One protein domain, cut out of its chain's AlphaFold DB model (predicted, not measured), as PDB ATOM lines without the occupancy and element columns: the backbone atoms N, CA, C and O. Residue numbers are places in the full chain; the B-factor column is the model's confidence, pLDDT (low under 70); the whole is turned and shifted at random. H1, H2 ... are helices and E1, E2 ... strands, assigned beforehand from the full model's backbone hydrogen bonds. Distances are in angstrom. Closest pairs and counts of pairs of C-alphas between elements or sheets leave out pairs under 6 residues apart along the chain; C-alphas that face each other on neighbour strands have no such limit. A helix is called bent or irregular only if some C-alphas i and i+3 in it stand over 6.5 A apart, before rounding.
ATOM      1  N   LEU A  10     246.095 188.195 106.657       95.38
ATOM      2  CA  LEU A  10     245.570 186.956 107.216       95.38
ATOM      3  C   LEU A  10     244.415 186.450 106.358       95.38
ATOM      4  O   LEU A  10     243.420 187.145 106.185       95.38
ATOM      5  N   VAL A  11     244.512 185.233 105.841       96.44
ATOM      6  CA  VAL A  11     243.409 184.551 105.161       96.44
ATOM      7  C   VAL A  11     242.719 183.634 106.159       96.44
ATOM      8  O   VAL A  11     243.366 182.766 106.738       96.44
ATOM      9  N   VAL A  12     241.414 183.806 106.358       97.31
ATOM     10  CA  VAL A  12     240.674 183.070 107.388       97.31
ATOM     11  C   VAL A  12     239.669 182.114 106.762       97.31
ATOM     12  O   VAL A  12     238.749 182.545 106.062       97.31
ATOM     13  N   PHE A  13     239.829 180.821 107.045       97.56
ATOM     14  CA  PHE A  13     238.837 179.782 106.768       97.56
ATOM     15  C   PHE A  13     238.087 179.484 108.058       97.56
ATOM     16  O   PHE A  13     238.711 179.313 109.101       97.56
ATOM     17  N   LEU A  14     236.761 179.440 108.002       96.56
ATOM     18  CA  LEU A  14     235.935 179.385 109.204       96.56
ATOM     19  C   LEU A  14     234.746 178.447 109.044       96.56
ATOM     20  O   LEU A  14     234.182 178.307 107.955       96.56
ATOM     21  N   GLU A  15     234.377 177.798 110.142       94.75
ATOM     22  CA  GLU A  15     233.348 176.766 110.152       94.75
ATOM     23  C   GLU A  15     231.948 177.310 109.861       94.75
ATOM     24  O   GLU A  15     231.271 176.773 108.982       94.75
ATOM     25  N   ASP A  16     231.515 178.365 110.549       92.31
ATOM     26  CA  ASP A  16     230.111 178.771 110.582       92.31
ATOM     27  C   ASP A  16     229.898 180.297 110.685       92.31
ATOM     28  O   ASP A  16     230.825 181.104 110.603       92.31
ATOM     29  N   GLN A  17     228.635 180.714 110.785       92.88
ATOM     30  CA  GLN A  17     228.274 182.129 110.851       92.88
ATOM     31  C   GLN A  17     228.739 182.825 112.151       92.88
ATOM     32  O   GLN A  17     229.289 183.919 112.030       92.88
ATOM     33  N   PRO A  18     228.606 182.236 113.358       91.44
ATOM     34  CA  PRO A  18     229.187 182.788 114.582       91.44
ATOM     35  C   PRO A  18     230.650 183.230 114.461       91.44
ATOM     36  O   PRO A  18     230.973 184.362 114.823       91.44
ATOM     37  N   TYR A  19     231.534 182.407 113.882       92.75
ATOM     38  CA  TYR A  19     232.931 182.811 113.673       92.75
ATOM     39  C   TYR A  19     233.078 184.005 112.728       92.75
ATOM     40  O   TYR A  19     233.955 184.851 112.922       92.75
ATOM     41  N   ARG A  20     232.218 184.104 111.711       94.44
ATOM     42  CA  ARG A  20     232.197 185.261 110.811       94.44
ATOM     43  C   ARG A  20     231.796 186.530 111.556       94.44
ATOM     44  O   ARG A  20     232.421 187.564 111.343       94.44
ATOM     45  N   ASP A  21     230.811 186.448 112.440       94.38
ATOM     46  CA  ASP A  21     230.354 187.591 113.232       94.38
ATOM     47  C   ASP A  21     231.419 188.024 114.257       94.38
ATOM     48  O   ASP A  21     231.664 189.217 114.423       94.38
ATOM     49  N   ILE A  22     232.135 187.076 114.875       93.62
ATOM     50  CA  ILE A  22     233.312 187.380 115.708       93.62
ATOM     51  C   ILE A  22     234.357 188.152 114.889       93.62
ATOM     52  O   ILE A  22     234.824 189.203 115.328       93.62
ATOM     53  N   LEU A  23     234.703 187.677 113.688       94.06
ATOM     54  CA  LEU A  23     235.683 188.346 112.823       94.06
ATOM     55  C   LEU A  23     235.224 189.724 112.345       94.06
ATOM     56  O   LEU A  23     236.055 190.624 112.258       94.06
ATOM     57  N   ASN A  24     233.931 189.922 112.078       93.62
ATOM     58  CA  ASN A  24     233.399 191.255 111.788       93.62
ATOM     59  C   ASN A  24     233.686 192.200 112.962       93.62
ATOM     60  O   ASN A  24     234.191 193.299 112.759       93.62
ATOM     61  N   GLY A  25     233.451 191.741 114.195       92.88
ATOM     62  CA  GLY A  25     233.822 192.463 115.410       92.88
ATOM     63  C   GLY A  25     235.307 192.818 115.479       92.88
ATOM     64  O   GLY A  25     235.662 193.960 115.758       92.88
ATOM     65  N   VAL A  26     236.175 191.855 115.160       91.50
ATOM     66  CA  VAL A  26     237.631 192.062 115.101       91.50
ATOM     67  C   VAL A  26     238.007 193.151 114.086       91.50
ATOM     68  O   VAL A  26     238.783 194.045 114.414       91.50
ATOM     69  N   GLN A  27     237.432 193.106 112.880       90.75
ATOM     70  CA  GLN A  27     237.694 194.081 111.812       90.75
ATOM     71  C   GLN A  27     237.105 195.470 112.093       90.75
ATOM     72  O   GLN A  27     237.579 196.458 111.541       90.75
ATOM     73  N   LEU A  28     236.064 195.560 112.925       90.19
ATOM     74  CA  LEU A  28     235.518 196.841 113.378       90.19
ATOM     75  C   LEU A  28     236.423 197.521 114.409       90.19
ATOM     76  O   LEU A  28     236.423 198.745 114.490       90.19
ATOM     77  N   GLU A  29     237.157 196.744 115.207       88.75
ATOM     78  CA  GLU A  29     238.015 197.289 116.258       88.75
ATOM     79  C   GLU A  29     239.369 197.773 115.733       88.75
ATOM     80  O   GLU A  29     239.870 198.804 116.174       88.75
ATOM     81  N   HIS A  30     239.957 197.045 114.784       80.31
ATOM     82  CA  HIS A  30     241.202 197.448 114.141       80.31
ATOM     83  C   HIS A  30     241.101 197.270 112.627       80.31
ATOM     84  O   HIS A  30     240.585 196.261 112.140       80.31
ATOM     85  N   ASP A  31     241.661 198.225 111.883       83.19
ATOM     86  CA  ASP A  31     241.763 198.155 110.424       83.19
ATOM     87  C   ASP A  31     242.831 197.131 110.014       83.19
ATOM     88  O   ASP A  31     243.995 197.449 109.774       83.19
ATOM     89  N   MET A  32     242.436 195.859 110.009       85.19
ATOM     90  CA  MET A  32     243.323 194.740 109.719       85.19
ATOM     91  C   MET A  32     243.179 194.253 108.280       85.19
ATOM     92  O   MET A  32     242.079 194.087 107.745       85.19
ATOM     93  N   ASN A  33     244.307 193.876 107.681       90.75
ATOM     94  CA  ASN A  33     244.354 193.277 106.352       90.75
ATOM     95  C   ASN A  33     243.958 191.782 106.403       90.75
ATOM     96  O   ASN A  33     244.808 190.898 106.307       90.75
ATOM     97  N   ILE A  34     242.665 191.491 106.605       92.06
ATOM     98  CA  ILE A  34     242.121 190.125 106.754       92.06
ATOM     99  C   ILE A  34     241.180 189.760 105.589       92.06
ATOM    100  O   ILE A  34     240.202 190.456 105.324       92.06
ATOM    101  N   ASP A  35     241.437 188.626 104.922       93.38
ATOM    102  CA  ASP A  35     240.576 187.994 103.906       93.38
ATOM    103  C   ASP A  35     239.739 186.874 104.537       93.38
ATOM    104  O   ASP A  35     240.174 185.725 104.639       93.38
ATOM    105  N   VAL A  36     238.525 187.220 104.968       94.94
ATOM    106  CA  VAL A  36     237.581 186.291 105.604       94.94
ATOM    107  C   VAL A  36     236.768 185.534 104.547       94.94
ATOM    108  O   VAL A  36     235.931 186.117 103.843       94.94
ATOM    109  N   LYS A  37     236.969 184.213 104.445       95.50
ATOM    110  CA  LYS A  37     236.212 183.353 103.520       95.50
ATOM    111  C   LYS A  37     234.755 183.179 103.955       95.50
ATOM    112  O   LYS A  37     234.330 183.602 105.030       95.50
ATOM    113  N   LYS A  38     233.934 182.625 103.062       95.25
ATOM    114  CA  LYS A  38     232.554 182.262 103.411       95.25
ATOM    115  C   LYS A  38     232.580 181.104 104.422       95.25
ATOM    116  O   LYS A  38     233.481 180.275 104.305       95.25
ATOM    117  N   PRO A  39     231.616 181.028 105.356       96.69
ATOM    118  CA  PRO A  39     231.504 179.883 106.252       96.69
ATOM    119  C   PRO A  39     231.450 178.565 105.474       96.69
ATOM    120  O   PRO A  39     230.679 178.440 104.517       96.69
ATOM    121  N   CYS A  40     232.261 177.589 105.876       94.94
ATOM    122  CA  CYS A  40     232.371 176.311 105.175       94.94
ATOM    123  C   CYS A  40     231.195 175.364 105.490       94.94
ATOM    124  O   CYS A  40     230.866 174.482 104.692       94.94
ATOM    125  N   GLY A  41     230.533 175.528 106.638       91.06
ATOM    126  CA  GLY A  41     229.458 174.659 107.118       91.06
ATOM    127  C   GLY A  41     229.980 173.303 107.600       91.06
ATOM    128  O   GLY A  41     229.482 172.264 107.146       91.06
ATOM    129  N   GLY A  42     231.025 173.335 108.435       90.19
ATOM    130  CA  GLY A  42     231.616 172.179 109.121       90.19
ATOM    131  C   GLY A  42     233.152 172.139 109.075       90.19
ATOM    132  O   GLY A  42     233.749 172.347 108.016       90.19
ATOM    133  N   TRP A  43     233.799 171.771 110.183       91.88
ATOM    134  CA  TRP A  43     235.264 171.718 110.325       91.88
ATOM    135  C   TRP A  43     235.980 170.863 109.261       91.88
ATOM    136  O   TRP A  43     237.059 171.210 108.784       91.88
ATOM    137  N   ASN A  44     235.374 169.758 108.807       93.00
ATOM    138  CA  ASN A  44     235.954 168.952 107.726       93.00
ATOM    139  C   ASN A  44     236.052 169.728 106.409       93.00
ATOM    140  O   ASN A  44     237.005 169.539 105.657       93.00
ATOM    141  N   LYS A  45     235.075 170.594 106.130       95.88
ATOM    142  CA  LYS A  45     235.079 171.430 104.931       95.88
ATOM    143  C   LYS A  45     236.071 172.580 105.060       95.88
ATOM    144  O   LYS A  45     236.696 172.909 104.064       95.88
ATOM    145  N   VAL A  46     236.279 173.108 106.270       96.56
ATOM    146  CA  VAL A  46     237.337 174.094 106.556       96.56
ATOM    147  C   VAL A  46     238.705 173.555 106.124       96.56
ATOM    148  O   VAL A  46     239.422 174.222 105.383       96.56
ATOM    149  N   PHE A  47     239.029 172.314 106.496       96.19
ATOM    150  CA  PHE A  47     240.267 171.667 106.054       96.19
ATOM    151  C   PHE A  47     240.312 171.411 104.543       96.19
ATOM    152  O   PHE A  47     241.303 171.757 103.906       96.19
ATOM    153  N   ASN A  48     239.233 170.889 103.950       95.44
ATOM    154  CA  ASN A  48     239.186 170.635 102.505       95.44
ATOM    155  C   ASN A  48     239.370 171.923 101.678       95.44
ATOM    156  O   ASN A  48     240.040 171.909 100.644       95.44
ATOM    157  N   ASP A  49     238.765 173.030 102.107       95.50
ATOM    158  CA  ASP A  49     238.871 174.320 101.424       95.50
ATOM    159  C   ASP A  49     240.272 174.921 101.586       95.50
ATOM    160  O   ASP A  49     240.807 175.486 100.628       95.50
ATOM    161  N   PHE A  50     240.895 174.749 102.757       95.69
ATOM    162  CA  PHE A  50     242.289 175.124 102.975       95.69
ATOM    163  C   PHE A  50     243.250 174.313 102.098       95.69
ATOM    164  O   PHE A  50     244.075 174.911 101.413       95.69
ATOM    165  N   GLU A  51     243.124 172.982 102.058       93.81
ATOM    166  CA  GLU A  51     243.956 172.105 101.216       93.81
ATOM    167  C   GLU A  51     243.911 172.524  99.742       93.81
ATOM    168  O   GLU A  51     244.943 172.634  99.082       93.81
ATOM    169  N   ARG A  52     242.717 172.853  99.238       92.00
ATOM    170  CA  ARG A  52     242.517 173.348  97.865       92.00
ATOM    171  C   ARG A  52     243.101 174.737  97.612       92.00
ATOM    172  O   ARG A  52     243.255 175.107  96.454       92.00
ATOM    173  N   SER A  53     243.387 175.490  98.671       88.50
ATOM    174  CA  SER A  53     243.832 176.884  98.620       88.50
ATOM    175  C   SER A  53     245.265 177.074  99.133       88.50
ATOM    176  O   SER A  53     245.677 178.204  99.395       88.50
ATOM    177  N   GLN A  54     246.043 175.999  99.315       84.38
ATOM    178  CA  GLN A  54     247.426 176.108  99.805       84.38
ATOM    179  C   GLN A  54     248.356 176.848  98.836       84.38
ATOM    180  O   GLN A  54     249.377 177.395  99.254       84.38
ATOM    181  N   ASP A  55     247.988 176.926  97.556       88.31
ATOM    182  CA  ASP A  55     248.685 177.717  96.541       88.31
ATOM    183  C   ASP A  55     248.706 179.219  96.877       88.31
ATOM    184  O   ASP A  55     249.596 179.941  96.427       88.31
ATOM    185  N   VAL A  56     247.782 179.703  97.717       89.94
ATOM    186  CA  VAL A  56     247.797 181.076  98.247       89.94
ATOM    187  C   VAL A  56     249.116 181.379  98.963       89.94
ATOM    188  O   VAL A  56     249.681 182.450  98.755       89.94
ATOM    189  N   LEU A  57     249.649 180.436  99.744       92.75
ATOM    190  CA  LEU A  57     250.896 180.612 100.504       92.75
ATOM    191  C   LEU A  57     252.154 180.574  99.624       92.75
ATOM    192  O   LEU A  57     253.224 181.022 100.051       92.75
ATOM    193  N   GLU A  58     252.031 180.030  98.412       91.75
ATOM    194  CA  GLU A  58     253.061 180.080  97.373       91.75
ATOM    195  C   GLU A  58     253.015 181.403  96.612       91.75
ATOM    196  O   GLU A  58     254.039 182.059  96.440       91.75
ATOM    197  N   LYS A  59     251.814 181.819  96.198       92.50
ATOM    198  CA  LYS A  59     251.587 183.051  95.432       92.50
ATOM    199  C   LYS A  59     251.853 184.312  96.249       92.50
ATOM    200  O   LYS A  59     252.292 185.315  95.690       92.50
ATOM    201  N   PHE A  60     251.585 184.267  97.551       94.00
ATOM    202  CA  PHE A  60     251.722 185.401  98.456       94.00
ATOM    203  C   PHE A  60     252.631 185.025  99.637       94.00
ATOM    204  O   PHE A  60     252.158 184.504 100.649       94.00
ATOM    205  N   PRO A  61     253.947 185.294  99.547       92.12
ATOM    206  CA  PRO A  61     254.907 184.936 100.595       92.12
ATOM    207  C   PRO A  61     254.595 185.544 101.971       92.12
ATOM    208  O   PRO A  61     254.865 184.917 102.992       92.12
ATOM    209  N   ASN A  62     253.954 186.716 101.991       93.19
ATOM    210  CA  ASN A  62     253.569 187.436 103.210       93.19
ATOM    211  C   ASN A  62     252.168 187.058 103.729       93.19
ATOM    212  O   ASN A  62     251.677 187.674 104.674       93.19
ATOM    213  N   ALA A  63     251.498 186.085 103.104       94.69
ATOM    214  CA  ALA A  63     250.212 185.597 103.579       94.69
ATOM    215  C   ALA A  63     250.388 184.663 104.777       94.69
ATOM    216  O   ALA A  63     251.239 183.767 104.772       94.69
ATOM    217  N   TYR A  64     249.508 184.837 105.752       96.50
ATOM    218  CA  TYR A  64     249.265 183.902 106.838       96.50
ATOM    219  C   TYR A  64     247.864 183.318 106.676       96.50
ATOM    220  O   TYR A  64     246.979 183.955 106.103       96.50
ATOM    221  N   VAL A  65     247.644 182.112 107.182       97.25
ATOM    222  CA  VAL A  65     246.343 181.443 107.170       97.25
ATOM    223  C   VAL A  65     245.920 181.142 108.597       97.25
ATOM    224  O   VAL A  65     246.715 180.657 109.396       97.25
ATOM    225  N   LEU A  66     244.654 181.392 108.899       97.44
ATOM    226  CA  LEU A  66     244.013 181.003 110.145       97.44
ATOM    227  C   LEU A  66     242.804 180.121 109.831       97.44
ATOM    228  O   LEU A  66     241.939 180.500 109.041       97.44
ATOM    229  N   LEU A  67     242.745 178.946 110.447       97.50
ATOM    230  CA  LEU A  67     241.562 178.097 110.456       97.50
ATOM    231  C   LEU A  67     240.821 178.314 111.779       97.50
ATOM    232  O   LEU A  67     241.434 178.229 112.841       97.50
ATOM    233  N   LEU A  68     239.520 178.596 111.696       95.38
ATOM    234  CA  LEU A  68     238.617 178.789 112.830       95.38
ATOM    235  C   LEU A  68     237.520 177.727 112.835       95.38
ATOM    236  O   LEU A  68     236.794 177.581 111.849       95.38
ATOM    237  N   MET A  69     237.400 176.981 113.929       92.75
ATOM    238  CA  MET A  69     236.400 175.916 114.063       92.75
ATOM    239  C   MET A  69     236.108 175.582 115.518       92.75
ATOM    240  O   MET A  69     236.951 175.800 116.383       92.75
ATOM    241  N   ASP A  70     234.952 174.982 115.778       89.00
ATOM    242  CA  ASP A  70     234.660 174.425 117.095       89.00
ATOM    243  C   ASP A  70     235.434 173.121 117.294       89.00
ATOM    244  O   ASP A  70     235.609 172.322 116.368       89.00
ATOM    245  N   PHE A  71     235.926 172.899 118.513       86.88
ATOM    246  CA  PHE A  71     236.647 171.693 118.909       86.88
ATOM    247  C   PHE A  71     235.758 170.661 119.607       86.88
ATOM    248  O   PHE A  71     236.177 169.516 119.725       86.88
ATOM    249  N   ASP A  72     234.513 170.980 119.965       81.12
ATOM    250  CA  ASP A  72     233.481 170.030 120.424       81.12
ATOM    251  C   ASP A  72     233.927 168.973 121.458       81.12
ATOM    252  O   ASP A  72     233.440 167.831 121.438       81.12
ATOM    253  N   ASP A  73     234.866 169.275 122.361       78.00
ATOM    254  CA  ASP A  73     235.108 168.349 123.463       78.00
ATOM    255  C   ASP A  73     233.877 168.301 124.371       78.00
ATOM    256  O   ASP A  73     233.364 169.307 124.861       78.00
ATOM    257  N   LYS A  74     233.364 167.087 124.581       70.62
ATOM    258  CA  LYS A  74     232.093 166.865 125.286       70.62
ATOM    259  C   LYS A  74     232.196 167.069 126.798       70.62
ATOM    260  O   LYS A  74     231.172 167.167 127.469       70.62
ATOM    261  N   GLN A  75     233.408 167.071 127.344       68.50
ATOM    262  CA  GLN A  75     233.671 167.161 128.778       68.50
ATOM    263  C   GLN A  75     234.751 168.208 129.035       68.50
ATOM    264  O   GLN A  75     235.719 168.290 128.281       68.50
ATOM    265  N   VAL A  76     234.598 168.990 130.106       65.25
ATOM    266  CA  VAL A  76     235.630 169.945 130.532       65.25
ATOM    267  C   VAL A  76     236.905 169.162 130.845       65.25
ATOM    268  O   VAL A  76     236.854 168.190 131.597       65.25
ATOM    269  N   GLY A  77     238.030 169.555 130.248       64.69
ATOM    270  CA  GLY A  77     239.317 168.867 130.399       64.69
ATOM    271  C   GLY A  77     239.528 167.661 129.472       64.69
ATOM    272  O   GLY A  77     240.624 167.108 129.459       64.69
ATOM    273  N   SER A  78     238.530 167.266 128.669       67.44
ATOM    274  CA  SER A  78     238.743 166.360 127.531       67.44
ATOM    275  C   SER A  78     239.407 167.120 126.388       67.44
ATOM    276  O   SER A  78     239.042 168.263 126.123       67.44
ATOM    277  N   GLN A  79     240.338 166.468 125.694       67.94
ATOM    278  CA  GLN A  79     240.967 166.994 124.480       67.94
ATOM    279  C   GLN A  79     240.835 166.045 123.284       67.94
ATOM    280  O   GLN A  79     241.472 166.257 122.265       67.94
ATOM    281  N   THR A  80     240.017 164.994 123.359       80.25
ATOM    282  CA  THR A  80     239.925 163.985 122.292       80.25
ATOM    283  C   THR A  80     239.487 164.574 120.947       80.25
ATOM    284  O   THR A  80     240.030 164.216 119.897       80.25
ATOM    285  N   SER A  81     238.498 165.470 120.952       84.44
ATOM    286  CA  SER A  81     237.996 166.091 119.724       84.44
ATOM    287  C   SER A  81     238.946 167.182 119.216       84.44
ATOM    288  O   SER A  81     239.146 167.297 118.001       84.44
ATOM    289  N   PHE A  82     239.563 167.941 120.127       86.00
ATOM    290  CA  PHE A  82     240.637 168.885 119.820       86.00
ATOM    291  C   PHE A  82     241.867 168.195 119.208       86.00
ATOM    292  O   PHE A  82     242.289 168.549 118.108       86.00
ATOM    293  N   GLU A  83     242.406 167.163 119.858       87.00
ATOM    294  CA  GLU A  83     243.568 166.383 119.412       87.00
ATOM    295  C   GLU A  83     243.334 165.780 118.033       87.00
ATOM    296  O   GLU A  83     244.194 165.888 117.162       87.00
ATOM    297  N   LYS A  84     242.148 165.217 117.780       90.12
ATOM    298  CA  LYS A  84     241.793 164.689 116.457       90.12
ATOM    299  C   LYS A  84     241.885 165.760 115.366       90.12
ATOM    300  O   LYS A  84     242.367 165.482 114.267       90.12
ATOM    301  N   ARG A  85     241.417 166.979 115.650       91.69
ATOM    302  CA  ARG A  85     241.508 168.108 114.714       91.69
ATOM    303  C   ARG A  85     242.944 168.615 114.582       91.69
ATOM    304  O   ARG A  85     243.354 168.899 113.463       91.69
ATOM    305  N   LYS A  86     243.722 168.647 115.671       91.56
ATOM    306  CA  LYS A  86     245.151 169.015 115.674       91.56
ATOM    307  C   LYS A  86     245.996 168.020 114.868       91.56
ATOM    308  O   LYS A  86     246.853 168.444 114.102       91.56
ATOM    309  N   ILE A  87     245.720 166.716 114.969       92.81
ATOM    310  CA  ILE A  87     246.356 165.677 114.141       92.81
ATOM    311  C   ILE A  87     246.049 165.930 112.667       92.81
ATOM    312  O   ILE A  87     246.976 166.089 111.882       92.81
ATOM    313  N   LYS A  88     244.768 166.072 112.300       93.69
ATOM    314  CA  LYS A  88     244.405 166.348 110.904       93.69
ATOM    315  C   LYS A  88     245.038 167.643 110.394       93.69
ATOM    316  O   LYS A  88     245.518 167.677 109.271       93.69
ATOM    317  N   PHE A  89     245.057 168.691 111.209       94.94
ATOM    318  CA  PHE A  89     245.732 169.944 110.888       94.94
ATOM    319  C   PHE A  89     247.220 169.730 110.578       94.94
ATOM    320  O   PHE A  89     247.700 170.195 109.549       94.94
ATOM    321  N   ASN A  90     247.933 168.978 111.416       93.38
ATOM    322  CA  ASN A  90     249.343 168.668 111.186       93.38
ATOM    323  C   ASN A  90     249.564 167.801 109.936       93.38
ATOM    324  O   ASN A  90     250.563 167.992 109.252       93.38
ATOM    325  N   ASP A  91     248.639 166.891 109.620       94.06
ATOM    326  CA  ASP A  91     248.744 166.017 108.446       94.06
ATOM    327  C   ASP A  91     248.567 166.779 107.123       94.06
ATOM    328  O   ASP A  91     249.204 166.452 106.122       94.06
ATOM    329  N   ILE A  92     247.695 167.792 107.101       93.94
ATOM    330  CA  ILE A  92     247.367 168.532 105.870       93.94
ATOM    331  C   ILE A  92     248.279 169.740 105.643       93.94
ATOM    332  O   ILE A  92     248.426 170.201 104.509       93.94
ATOM    333  N   VAL A  93     248.862 170.313 106.700       93.81
ATOM    334  CA  VAL A  93     249.734 171.484 106.580       93.81
ATOM    335  C   VAL A  93     251.105 171.035 106.100       93.81
ATOM    336  O   VAL A  93     251.832 170.330 106.792       93.81
ATOM    337  N   ASN A  94     251.497 171.497 104.911       91.50
ATOM    338  CA  ASN A  94     252.847 171.260 104.416       91.50
ATOM    339  C   ASN A  94     253.879 171.882 105.374       91.50
ATOM    340  O   ASN A  94     253.753 173.054 105.734       91.50
ATOM    341  N   GLU A  95     254.932 171.138 105.723       90.81
ATOM    342  CA  GLU A  95     255.966 171.586 106.668       90.81
ATOM    343  C   GLU A  95     256.578 172.943 106.270       90.81
ATOM    344  O   GLU A  95     256.834 173.782 107.131       90.81
ATOM    345  N   ARG A  96     256.693 173.237 104.961       92.31
ATOM    346  CA  ARG A  96     257.195 174.531 104.446       92.31
ATOM    347  C   ARG A  96     256.327 175.741 104.835       92.31
ATOM    348  O   ARG A  96     256.742 176.889 104.673       92.31
ATOM    349  N   TYR A  97     255.093 175.494 105.264       93.88
ATOM    350  CA  TYR A  97     254.082 176.496 105.594       93.88
ATOM    351  C   TYR A  97     253.688 176.510 107.061       93.88
ATOM    352  O   TYR A  97     252.909 177.370 107.458       93.88
ATOM    353  N   LYS A  98     254.224 175.603 107.873       92.88
ATOM    354  CA  LYS A  98     253.812 175.411 109.264       92.88
ATOM    355  C   LYS A  98     253.829 176.695 110.081       92.88
ATOM    356  O   LYS A  98     252.898 176.950 110.832       92.88
ATOM    357  N   ASP A  99     254.824 177.548 109.869       94.94
ATOM    358  CA  ASP A  99     254.972 178.829 110.572       94.94
ATOM    359  C   ASP A  99     254.032 179.940 110.088       94.94
ATOM    360  O   ASP A  99     254.019 181.030 110.655       94.94
ATOM    361  N   ARG A 100     253.251 179.675 109.038       95.56
ATOM    362  CA  ARG A 100     252.313 180.620 108.429       95.56
ATOM    363  C   ARG A 100     250.858 180.168 108.496       95.56
ATOM    364  O   ARG A 100     249.993 180.917 108.057       95.56
ATOM    365  N   VAL A 101     250.574 178.979 109.019       97.31
ATOM    366  CA  VAL A 101     249.213 178.444 109.137       97.31
ATOM    367  C   VAL A 101     248.919 178.183 110.602       97.31
ATOM    368  O   VAL A 101     249.718 177.522 111.263       97.31
ATOM    369  N   PHE A 102     247.780 178.671 111.086       97.31
ATOM    370  CA  PHE A 102     247.361 178.564 112.479       97.31
ATOM    371  C   PHE A 102     245.960 177.969 112.618       97.31
ATOM    372  O   PHE A 102     245.130 178.117 111.719       97.31
ATOM    373  N   LEU A 103     245.694 177.337 113.758       96.38
ATOM    374  CA  LEU A 103     244.399 176.775 114.127       96.38
ATOM    375  C   LEU A 103     243.937 177.353 115.466       96.38
ATOM    376  O   LEU A 103     244.537 177.073 116.500       96.38
ATOM    377  N   LEU A 104     242.840 178.108 115.447       95.12
ATOM    378  CA  LEU A 104     242.153 178.564 116.655       95.12
ATOM    379  C   LEU A 104     240.703 178.078 116.639       95.12
ATOM    380  O   LEU A 104     240.157 177.712 115.598       95.12
ATOM    381  N   GLY A 105     240.067 178.089 117.798       91.56
ATOM    382  CA  GLY A 105     238.701 177.613 117.924       91.56
ATOM    383  C   GLY A 105     238.139 177.800 119.314       91.56
ATOM    384  O   GLY A 105     238.844 178.208 120.233       91.56
ATOM    385  N   THR A 106     236.864 177.494 119.488       87.94
ATOM    386  CA  THR A 106     236.301 177.317 120.824       87.94
ATOM    387  C   THR A 106     236.344 175.847 121.195       87.94
ATOM    388  O   THR A 106     236.099 174.977 120.361       87.94
ATOM    389  N   ASN A 107     236.692 175.553 122.443       78.12
ATOM    390  CA  ASN A 107     236.519 174.225 123.003       78.12
ATOM    391  C   ASN A 107     235.337 174.207 123.967       78.12
ATOM    392  O   ASN A 107     234.971 175.239 124.518       78.12
ATOM    393  N   TYR A 108     234.794 173.013 124.201       64.88
ATOM    394  CA  TYR A 108     233.684 172.758 125.110       64.88
ATOM    395  C   TYR A 108     232.374 173.457 124.705       64.88
ATOM    396  O   TYR A 108     232.181 174.639 124.952       64.88
ATOM    397  N   LYS A 109     231.424 172.684 124.158       63.28
ATOM    398  CA  LYS A 109     230.126 173.175 123.638       63.28
ATOM    399  C   LYS A 109     230.272 174.209 122.501       63.28
ATOM    400  O   LYS A 109     231.374 174.508 122.063       63.28
ATOM    401  N   GLU A 110     229.137 174.668 121.974       63.97
ATOM    402  CA  GLU A 110     229.056 175.538 120.794       63.97
ATOM    403  C   GLU A 110     229.386 177.003 121.125       63.97
ATOM    404  O   GLU A 110     229.226 177.461 122.263       63.97
ATOM    405  N   SER A 111     229.764 177.761 120.094       62.41
ATOM    406  CA  SER A 111     230.089 179.196 120.143       62.41
ATOM    407  C   SER A 111     229.098 180.072 120.940       62.41
ATOM    408  O   SER A 111     229.514 181.055 121.553       62.41
ATOM    409  N   GLU A 112     227.812 179.714 121.030       69.62
ATOM    410  CA  GLU A 112     226.795 180.401 121.850       69.62
ATOM    411  C   GLU A 112     227.155 180.512 123.343       69.62
ATOM    412  O   GLU A 112     226.739 181.461 124.012       69.62
ATOM    413  N   ASP A 113     227.961 179.599 123.886       78.75
ATOM    414  CA  ASP A 113     228.387 179.692 125.283       78.75
ATOM    415  C   ASP A 113     229.404 180.818 125.522       78.75
ATOM    416  O   ASP A 113     229.456 181.354 126.634       78.75
ATOM    417  N   LEU A 114     230.099 181.300 124.481       82.62
ATOM    418  CA  LEU A 114     230.909 182.519 124.580       82.62
ATOM    419  C   LEU A 114     230.061 183.705 125.055       82.62
ATOM    420  O   LEU A 114     230.505 184.479 125.903       82.62
ATOM    421  N   LYS A 115     228.813 183.827 124.588       86.75
ATOM    422  CA  LYS A 115     227.915 184.912 125.014       86.75
ATOM    423  C   LYS A 115     227.675 184.903 126.517       86.75
ATOM    424  O   LYS A 115     227.640 185.957 127.147       86.75
ATOM    425  N   LYS A 116     227.551 183.713 127.111       85.81
ATOM    426  CA  LYS A 116     227.351 183.555 128.558       85.81
ATOM    427  C   LYS A 116     228.619 183.881 129.338       85.81
ATOM    428  O   LYS A 116     228.534 184.582 130.340       85.81
ATOM    429  N   ILE A 117     229.777 183.409 128.869       85.81
ATOM    430  CA  ILE A 117     231.078 183.647 129.516       85.81
ATOM    431  C   ILE A 117     231.394 185.138 129.555       85.81
ATOM    432  O   ILE A 117     231.767 185.668 130.598       85.81
ATOM    433  N   PHE A 118     231.213 185.816 128.423       87.88
ATOM    434  CA  PHE A 118     231.502 187.239 128.305       87.88
ATOM    435  C   PHE A 118     230.367 188.133 128.806       87.88
ATOM    436  O   PHE A 118     230.581 189.331 128.955       87.88
ATOM    437  N   GLN A 119     229.183 187.573 129.079       90.12
ATOM    438  CA  GLN A 119     227.956 188.324 129.371       90.12
ATOM    439  C   GLN A 119     227.628 189.345 128.263       90.12
ATOM    440  O   GLN A 119     227.179 190.459 128.525       90.12
ATOM    441  N   ILE A 120     227.859 188.949 127.009       91.88
ATOM    442  CA  ILE A 120     227.690 189.765 125.804       91.88
ATOM    443  C   ILE A 120     226.720 189.052 124.864       91.88
ATOM    444  O   ILE A 120     226.900 187.882 124.549       91.88
ATOM    445  N   SER A 121     225.704 189.752 124.360       89.81
ATOM    446  CA  SER A 121     224.686 189.145 123.488       89.81
ATOM    447  C   SER A 121     225.100 189.004 122.019       89.81
ATOM    448  O   SER A 121     224.481 188.229 121.290       89.81
ATOM    449  N   LYS A 122     226.107 189.759 121.558       92.25
ATOM    450  CA  LYS A 122     226.525 189.805 120.148       92.25
ATOM    451  C   LYS A 122     227.937 189.263 119.959       92.25
ATOM    452  O   LYS A 122     228.865 189.692 120.634       92.25
ATOM    453  N   PHE A 123     228.112 188.390 118.975       92.50
ATOM    454  CA  PHE A 123     229.423 187.842 118.624       92.50
ATOM    455  C   PHE A 123     230.431 188.909 118.179       92.50
ATOM    456  O   PHE A 123     231.604 188.811 118.526       92.50
ATOM    457  N   GLU A 124     229.979 189.967 117.505       94.44
ATOM    458  CA  GLU A 124     230.835 191.098 117.122       94.44
ATOM    459  C   GLU A 124     231.478 191.775 118.345       94.44
ATOM    460  O   GLU A 124     232.683 192.013 118.371       94.44
ATOM    461  N   GLU A 125     230.701 192.023 119.402       94.31
ATOM    462  CA  GLU A 125     231.197 192.631 120.645       94.31
ATOM    463  C   GLU A 125     232.190 191.698 121.371       94.31
ATOM    464  O   GLU A 125     233.171 192.160 121.959       94.31
ATOM    465  N   ILE A 126     231.997 190.375 121.273       92.69
ATOM    466  CA  ILE A 126     232.970 189.382 121.761       92.69
ATOM    467  C   ILE A 126     234.270 189.475 120.954       92.69
ATOM    468  O   ILE A 126     235.346 189.528 121.544       92.69
ATOM    469  N   GLY A 127     234.190 189.551 119.623       92.56
ATOM    470  CA  GLY A 127     235.357 189.717 118.752       92.56
ATOM    471  C   GLY A 127     236.167 190.974 119.074       92.56
ATOM    472  O   GLY A 127     237.383 190.892 119.250       92.56
ATOM    473  N   GLN A 128     235.488 192.111 119.257       92.56
ATOM    474  CA  GLN A 128     236.104 193.366 119.706       92.56
ATOM    475  C   GLN A 128     236.817 193.199 121.054       92.56
ATOM    476  O   GLN A 128     237.941 193.668 121.246       92.56
ATOM    477  N   ARG A 129     236.180 192.511 122.009       91.31
ATOM    478  CA  ARG A 129     236.760 192.278 123.335       91.31
ATOM    479  C   ARG A 129     238.002 191.394 123.274       91.31
ATOM    480  O   ARG A 129     239.004 191.735 123.900       91.31
ATOM    481  N   LEU A 130     237.933 190.285 122.541       91.00
ATOM    482  CA  LEU A 130     239.040 189.342 122.392       91.00
ATOM    483  C   LEU A 130     240.255 190.017 121.773       91.00
ATOM    484  O   LEU A 130     241.375 189.822 122.246       91.00
ATOM    485  N   VAL A 131     240.031 190.830 120.742       90.06
ATOM    486  CA  VAL A 131     241.138 191.432 120.018       90.06
ATOM    487  C   VAL A 131     241.800 192.583 120.765       90.06
ATOM    488  O   VAL A 131     243.019 192.683 120.722       90.06
ATOM    489  N   LYS A 132     241.055 193.368 121.555       88.38
ATOM    490  CA  LYS A 132     241.634 194.374 122.472       88.38
ATOM    491  C   LYS A 132     242.653 193.790 123.442       88.38
ATOM    492  O   LYS A 132     243.557 194.485 123.896       88.38
ATOM    493  N   ASP A 133     242.474 192.524 123.787       85.69
ATOM    494  CA  ASP A 133     243.300 191.820 124.752       85.69
ATOM    495  C   ASP A 133     244.534 191.157 124.110       85.69
ATOM    496  O   ASP A 133     245.458 190.770 124.814       85.69
ATOM    497  N   CYS A 134     244.597 191.054 122.776       83.50
ATOM    498  CA  CYS A 134     245.732 190.456 122.062       83.50
ATOM    499  C   CYS A 134     247.019 191.321 122.073       83.50
ATOM    500  O   CYS A 134     248.091 190.764 122.328       83.50
ATOM    501  N   PRO A 135     246.982 192.654 121.841       74.75
ATOM    502  CA  PRO A 135     248.176 193.505 121.877       74.75
ATOM    503  C   PRO A 135     248.819 193.576 123.267       74.75
ATOM    504  O   PRO A 135     250.041 193.660 123.407       74.75
ATOM    505  N   HIS A 136     247.994 193.535 124.314       65.50
ATOM    506  CA  HIS A 136     248.417 193.648 125.701       65.50
ATOM    507  C   HIS A 136     248.507 192.246 126.296       65.50
ATOM    508  O   HIS A 136     247.498 191.644 126.617       65.50
ATOM    509  N   SER A 137     249.726 191.725 126.446       60.62
ATOM    510  CA  SER A 137     250.096 190.315 126.689       60.62
ATOM    511  C   SER A 137     249.438 189.543 127.850       60.62
ATOM    512  O   SER A 137     249.914 188.460 128.187       60.62
ATOM    513  N   LYS A 138     248.422 190.078 128.527       73.69
ATOM    514  CA  LYS A 138     247.735 189.392 129.616       73.69
ATOM    515  C   LYS A 138     246.753 188.339 129.110       73.69
ATOM    516  O   LYS A 138     246.662 187.317 129.783       73.69
ATOM    517  N   LEU A 139     246.122 188.520 127.940       84.19
ATOM    518  CA  LEU A 139     245.178 187.552 127.354       84.19
ATOM    519  C   LEU A 139     244.112 187.077 128.370       84.19
ATOM    520  O   LEU A 139     243.700 185.918 128.360       84.19
ATOM    521  N   ASP A 140     243.695 187.944 129.295       85.75
ATOM    522  CA  ASP A 140     242.792 187.582 130.394       85.75
ATOM    523  C   ASP A 140     241.406 187.144 129.887       85.75
ATOM    524  O   ASP A 140     240.797 186.238 130.449       85.75
ATOM    525  N   SER A 141     240.942 187.714 128.775       87.06
ATOM    526  CA  SER A 141     239.714 187.325 128.068       87.06
ATOM    527  C   SER A 141     239.814 185.918 127.464       87.06
ATOM    528  O   SER A 141     238.802 185.242 127.307       87.06
ATOM    529  N   TRP A 142     241.028 185.450 127.164       90.44
ATOM    530  CA  TRP A 142     241.292 184.129 126.586       90.44
ATOM    531  C   TRP A 142     241.506 183.038 127.643       90.44
ATOM    532  O   TRP A 142     241.396 181.855 127.329       90.44
ATOM    533  N   LYS A 143     241.778 183.410 128.902       88.81
ATOM    534  CA  LYS A 143     241.970 182.482 130.032       88.81
ATOM    535  C   LYS A 143     240.635 181.990 130.591       88.81
ATOM    536  O   LYS A 143     240.275 182.257 131.736       88.81
ATOM    537  N   ASN A 144     239.887 181.278 129.763       87.12
ATOM    538  CA  ASN A 144     238.673 180.584 130.164       87.12
ATOM    539  C   ASN A 144     238.634 179.191 129.528       87.12
ATOM    540  O   ASN A 144     239.311 178.942 128.532       87.12
ATOM    541  N   THR A 145     237.794 178.309 130.065       85.00
ATOM    542  CA  THR A 145     237.724 176.894 129.662       85.00
ATOM    543  C   THR A 145     237.400 176.673 128.183       85.00
ATOM    544  O   THR A 145     237.650 175.587 127.670       85.00
ATOM    545  N   HIS A 146     236.846 177.672 127.489       87.12
ATOM    546  CA  HIS A 146     236.517 177.574 126.068       87.12
ATOM    547  C   HIS A 146     237.634 178.075 125.153       87.12
ATOM    548  O   HIS A 146     237.735 177.631 124.014       87.12
ATOM    549  N   LEU A 147     238.475 178.997 125.623       90.12
ATOM    550  CA  LEU A 147     239.473 179.669 124.787       90.12
ATOM    551  C   LEU A 147     240.918 179.372 125.184       90.12
ATOM    552  O   LEU A 147     241.814 179.647 124.391       90.12
ATOM    553  N   GLU A 148     241.167 178.777 126.351       89.94
ATOM    554  CA  GLU A 148     242.527 178.521 126.840       89.94
ATOM    555  C   GLU A 148     243.328 177.572 125.935       89.94
ATOM    556  O   GLU A 148     244.551 177.678 125.849       89.94
ATOM    557  N   CYS A 149     242.642 176.703 125.184       88.31
ATOM    558  CA  CYS A 149     243.253 175.835 124.175       88.31
ATOM    559  C   CYS A 149     243.983 176.610 123.061       88.31
ATOM    560  O   CYS A 149     244.887 176.070 122.428       88.31
ATOM    561  N   ASN A 150     243.640 177.883 122.856       92.12
ATOM    562  CA  ASN A 150     244.246 178.749 121.850       92.12
ATOM    563  C   ASN A 150     245.548 179.406 122.314       92.12
ATOM    564  O   ASN A 150     246.257 179.971 121.488       92.12
ATOM    565  N   LEU A 151     245.859 179.395 123.615       91.75
ATOM    566  CA  LEU A 151     246.952 180.205 124.163       91.75
ATOM    567  C   LEU A 151     248.318 179.831 123.569       91.75
ATOM    568  O   LEU A 151     249.117 180.719 123.273       91.75
ATOM    569  N   GLU A 152     248.563 178.535 123.346       91.94
ATOM    570  CA  GLU A 152     249.780 178.042 122.684       91.94
ATOM    571  C   GLU A 152     249.902 178.621 121.265       91.94
ATOM    572  O   GLU A 152     250.946 179.145 120.872       91.94
ATOM    573  N   GLU A 153     248.802 178.599 120.517       94.00
ATOM    574  CA  GLU A 153     248.775 179.048 119.132       94.00
ATOM    575  C   GLU A 153     248.850 180.575 119.008       94.00
ATOM    576  O   GLU A 153     249.541 181.091 118.131       94.00
ATOM    577  N   LEU A 154     248.222 181.319 119.922       93.38
ATOM    578  CA  LEU A 154     248.362 182.775 120.006       93.38
ATOM    579  C   LEU A 154     249.803 183.186 120.317       93.38
ATOM    580  O   LEU A 154     250.307 184.141 119.720       93.38
ATOM    581  N   SER A 155     250.490 182.451 121.204       92.50
ATOM    582  CA  SER A 155     251.925 182.653 121.432       92.50
ATOM    583  C   SER A 155     252.705 182.427 120.142       92.50
ATOM    584  O   SER A 155     253.504 183.273 119.753       92.50
ATOM    585  N   ARG A 156     252.401 181.347 119.412       94.44
ATOM    586  CA  ARG A 156     253.041 181.041 118.129       94.44
ATOM    587  C   ARG A 156     252.802 182.136 117.089       94.44
ATOM    588  O   ARG A 156     253.744 182.557 116.426       94.44
ATOM    589  N   MET A 157     251.577 182.648 116.966       94.25
ATOM    590  CA  MET A 157     251.256 183.775 116.080       94.25
ATOM    591  C   MET A 157     252.092 185.010 116.426       94.25
ATOM    592  O   MET A 157     252.653 185.654 115.537       94.25
ATOM    593  N   LYS A 158     252.211 185.328 117.718       91.81
ATOM    594  CA  LYS A 158     253.035 186.438 118.194       91.81
ATOM    595  C   LYS A 158     254.515 186.230 117.865       91.81
ATOM    596  O   LYS A 158     255.131 187.131 117.300       91.81
ATOM    597  N   ASP A 159     255.062 185.051 118.145       92.94
ATOM    598  CA  ASP A 159     256.472 184.714 117.908       92.94
ATOM    599  C   ASP A 159     256.832 184.716 116.416       92.94
ATOM    600  O   ASP A 159     257.957 185.040 116.035       92.94
ATOM    601  N   ARG A 160     255.861 184.414 115.545       93.88
ATOM    602  CA  ARG A 160     255.997 184.528 114.083       93.88
ATOM    603  C   ARG A 160     255.758 185.943 113.550       93.88
ATOM    604  O   ARG A 160     255.774 186.148 112.341       93.88
ATOM    605  N   GLY A 161     255.572 186.926 114.429       90.94
ATOM    606  CA  GLY A 161     255.442 188.335 114.066       90.94
ATOM    607  C   GLY A 161     254.072 188.723 113.514       90.94
ATOM    608  O   GLY A 161     253.925 189.853 113.053       90.94
ATOM    609  N   VAL A 162     253.060 187.847 113.594       91.62
ATOM    610  CA  VAL A 162     251.691 188.153 113.134       91.62
ATOM    611  C   VAL A 162     251.145 189.374 113.866       91.62
ATOM    612  O   VAL A 162     250.610 190.288 113.253       91.62
ATOM    613  N   PHE A 163     251.351 189.435 115.181       90.50
ATOM    614  CA  PHE A 163     250.830 190.515 116.021       90.50
ATOM    615  C   PHE A 163     251.452 191.876 115.679       90.50
ATOM    616  O   PHE A 163     250.800 192.901 115.866       90.50
ATOM    617  N   ASN A 164     252.676 191.898 115.143       88.81
ATOM    618  CA  ASN A 164     253.392 193.140 114.848       88.81
ATOM    619  C   ASN A 164     252.701 193.949 113.754       88.81
ATOM    620  O   ASN A 164     252.597 195.158 113.878       88.81
ATOM    621  N   TRP A 165     252.228 193.298 112.693       88.56
ATOM    622  CA  TRP A 165     251.540 193.983 111.596       88.56
ATOM    623  C   TRP A 165     250.018 193.939 111.747       88.56
ATOM    624  O   TRP A 165     249.330 194.794 111.199       88.56
TER     625      TRP A 165
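AT A GLANCE: This is residues 10 to 165 of the 169 residues of an uncharacterized protein of Arcobacter sp (UniProt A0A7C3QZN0). What is the main picture? A twisted sheet of four parallel strands makes the core, with H2 and H4 over one face and H1 and H8 over the other. H7 packs on H1, H6 packs on H7, and the short H3, H5 and H9 lie near the end of the sheet where E3 begins. What is it made of? The printed part has 156 residues with nine named helices and four named strands, along the chain E1 H1 E2 H2 H3 E3 H4 H5 E4 H6 H7 H8 H9; the sheet's order is E2 E1 E3 E4, and the class is mixed. It is compact, with a radius of gyration of the C-alphas of 14.6 A and spans of 42 by 35 by 27 A.

HOW THE PARTS SIT: How do the strands pair? E1, residues 10 to 14, is the parallel neighbour of E2, residues 34 to 36, and of E3, residues 63 to 70; E3 is also that of E4, residues 101 to 106. Within hydrogen-bond range are N 35 and O 10, N 11 and O 64, and N 102 and O 65, each 2.8 A apart. What is on the sheet? H2, residues 43 to 52, and H4, residues 80 to 92, run along the strands on the same face, at heights of 9.3 A and 10.4 A. H8, residues 148 to 159, irregular with C-alphas 149 and 152 7.0 A apart, is over E4 on the opposite face; the closest C-alphas are those of Leu 104 and Asn 150, 5.6 A. H1, residues 17 to 29, has a height of 7.9 A; with H2 and H4 on one face and H1 on the other there are three layers, helices on both faces of a sheet. Where are the other helices? H7, residues 123 to 132, touches H1 at a steep tilt of 46 degrees, closest at the C-alphas of Gly 25 and Glu 124, 3.7 A, and H6, residues 112 to 118, touches H7, closest at those of Phe 118 and Ile 126, 7.0 A. H5, residues 95 to 100, irregular with C-alphas 96 and 99 7.8 A apart, stands at the sheet's level, and H3, residues 56 to 59, only grazes the sheet with residues 56 to 57. H9, residues 162 to 165, is close to but not clearly touching H8, closest at the C-alphas of Met 157 and Phe 163, 6.8 A. What do the backbones and crossovers show? Every O i to N i+4 pair is within hydrogen-bond range in H1, H2, H4 and H7, against 2 of 3 in H6, 6 of 8 in H8 and 0 of 2 in H5, which has 2 of 3 O i to N i+3 pairs; H3 and H9 are too short for an O i to N i+4 pair. E1, H1, E2 and E3, H4 H5, E4 are strand-helix-strand units, parallel neighbours with helices between, and E2, H2 H3, E3 is a split one with E1 between its strands; each crossover is right-handed.

IN THESE COORDINATES: Where are the ends? E1 begins at C-alpha 10 (245.570, 186.956, 107.216), and H9 ends at C-alpha 165 (251.540, 193.983, 111.596). Which elements are long? From first to last C-alpha E3 measures 23.4 A, H1 18.8 A, H4 18.6 A, H8 17.7 A and E4 17.5 A.

THE WHOLE: How far does it reach? The two C-alphas farthest apart, those of Lys 59 and Gln 119, are 41.7 A apart, and the printed part has no cut. Which link is long? H7 to H8, residues 133 to 147. Where is confidence low? The mean pLDDT of the printed part is 89.0; residues 75 to 79, 108 to 112 and 136 to 137 are under 70.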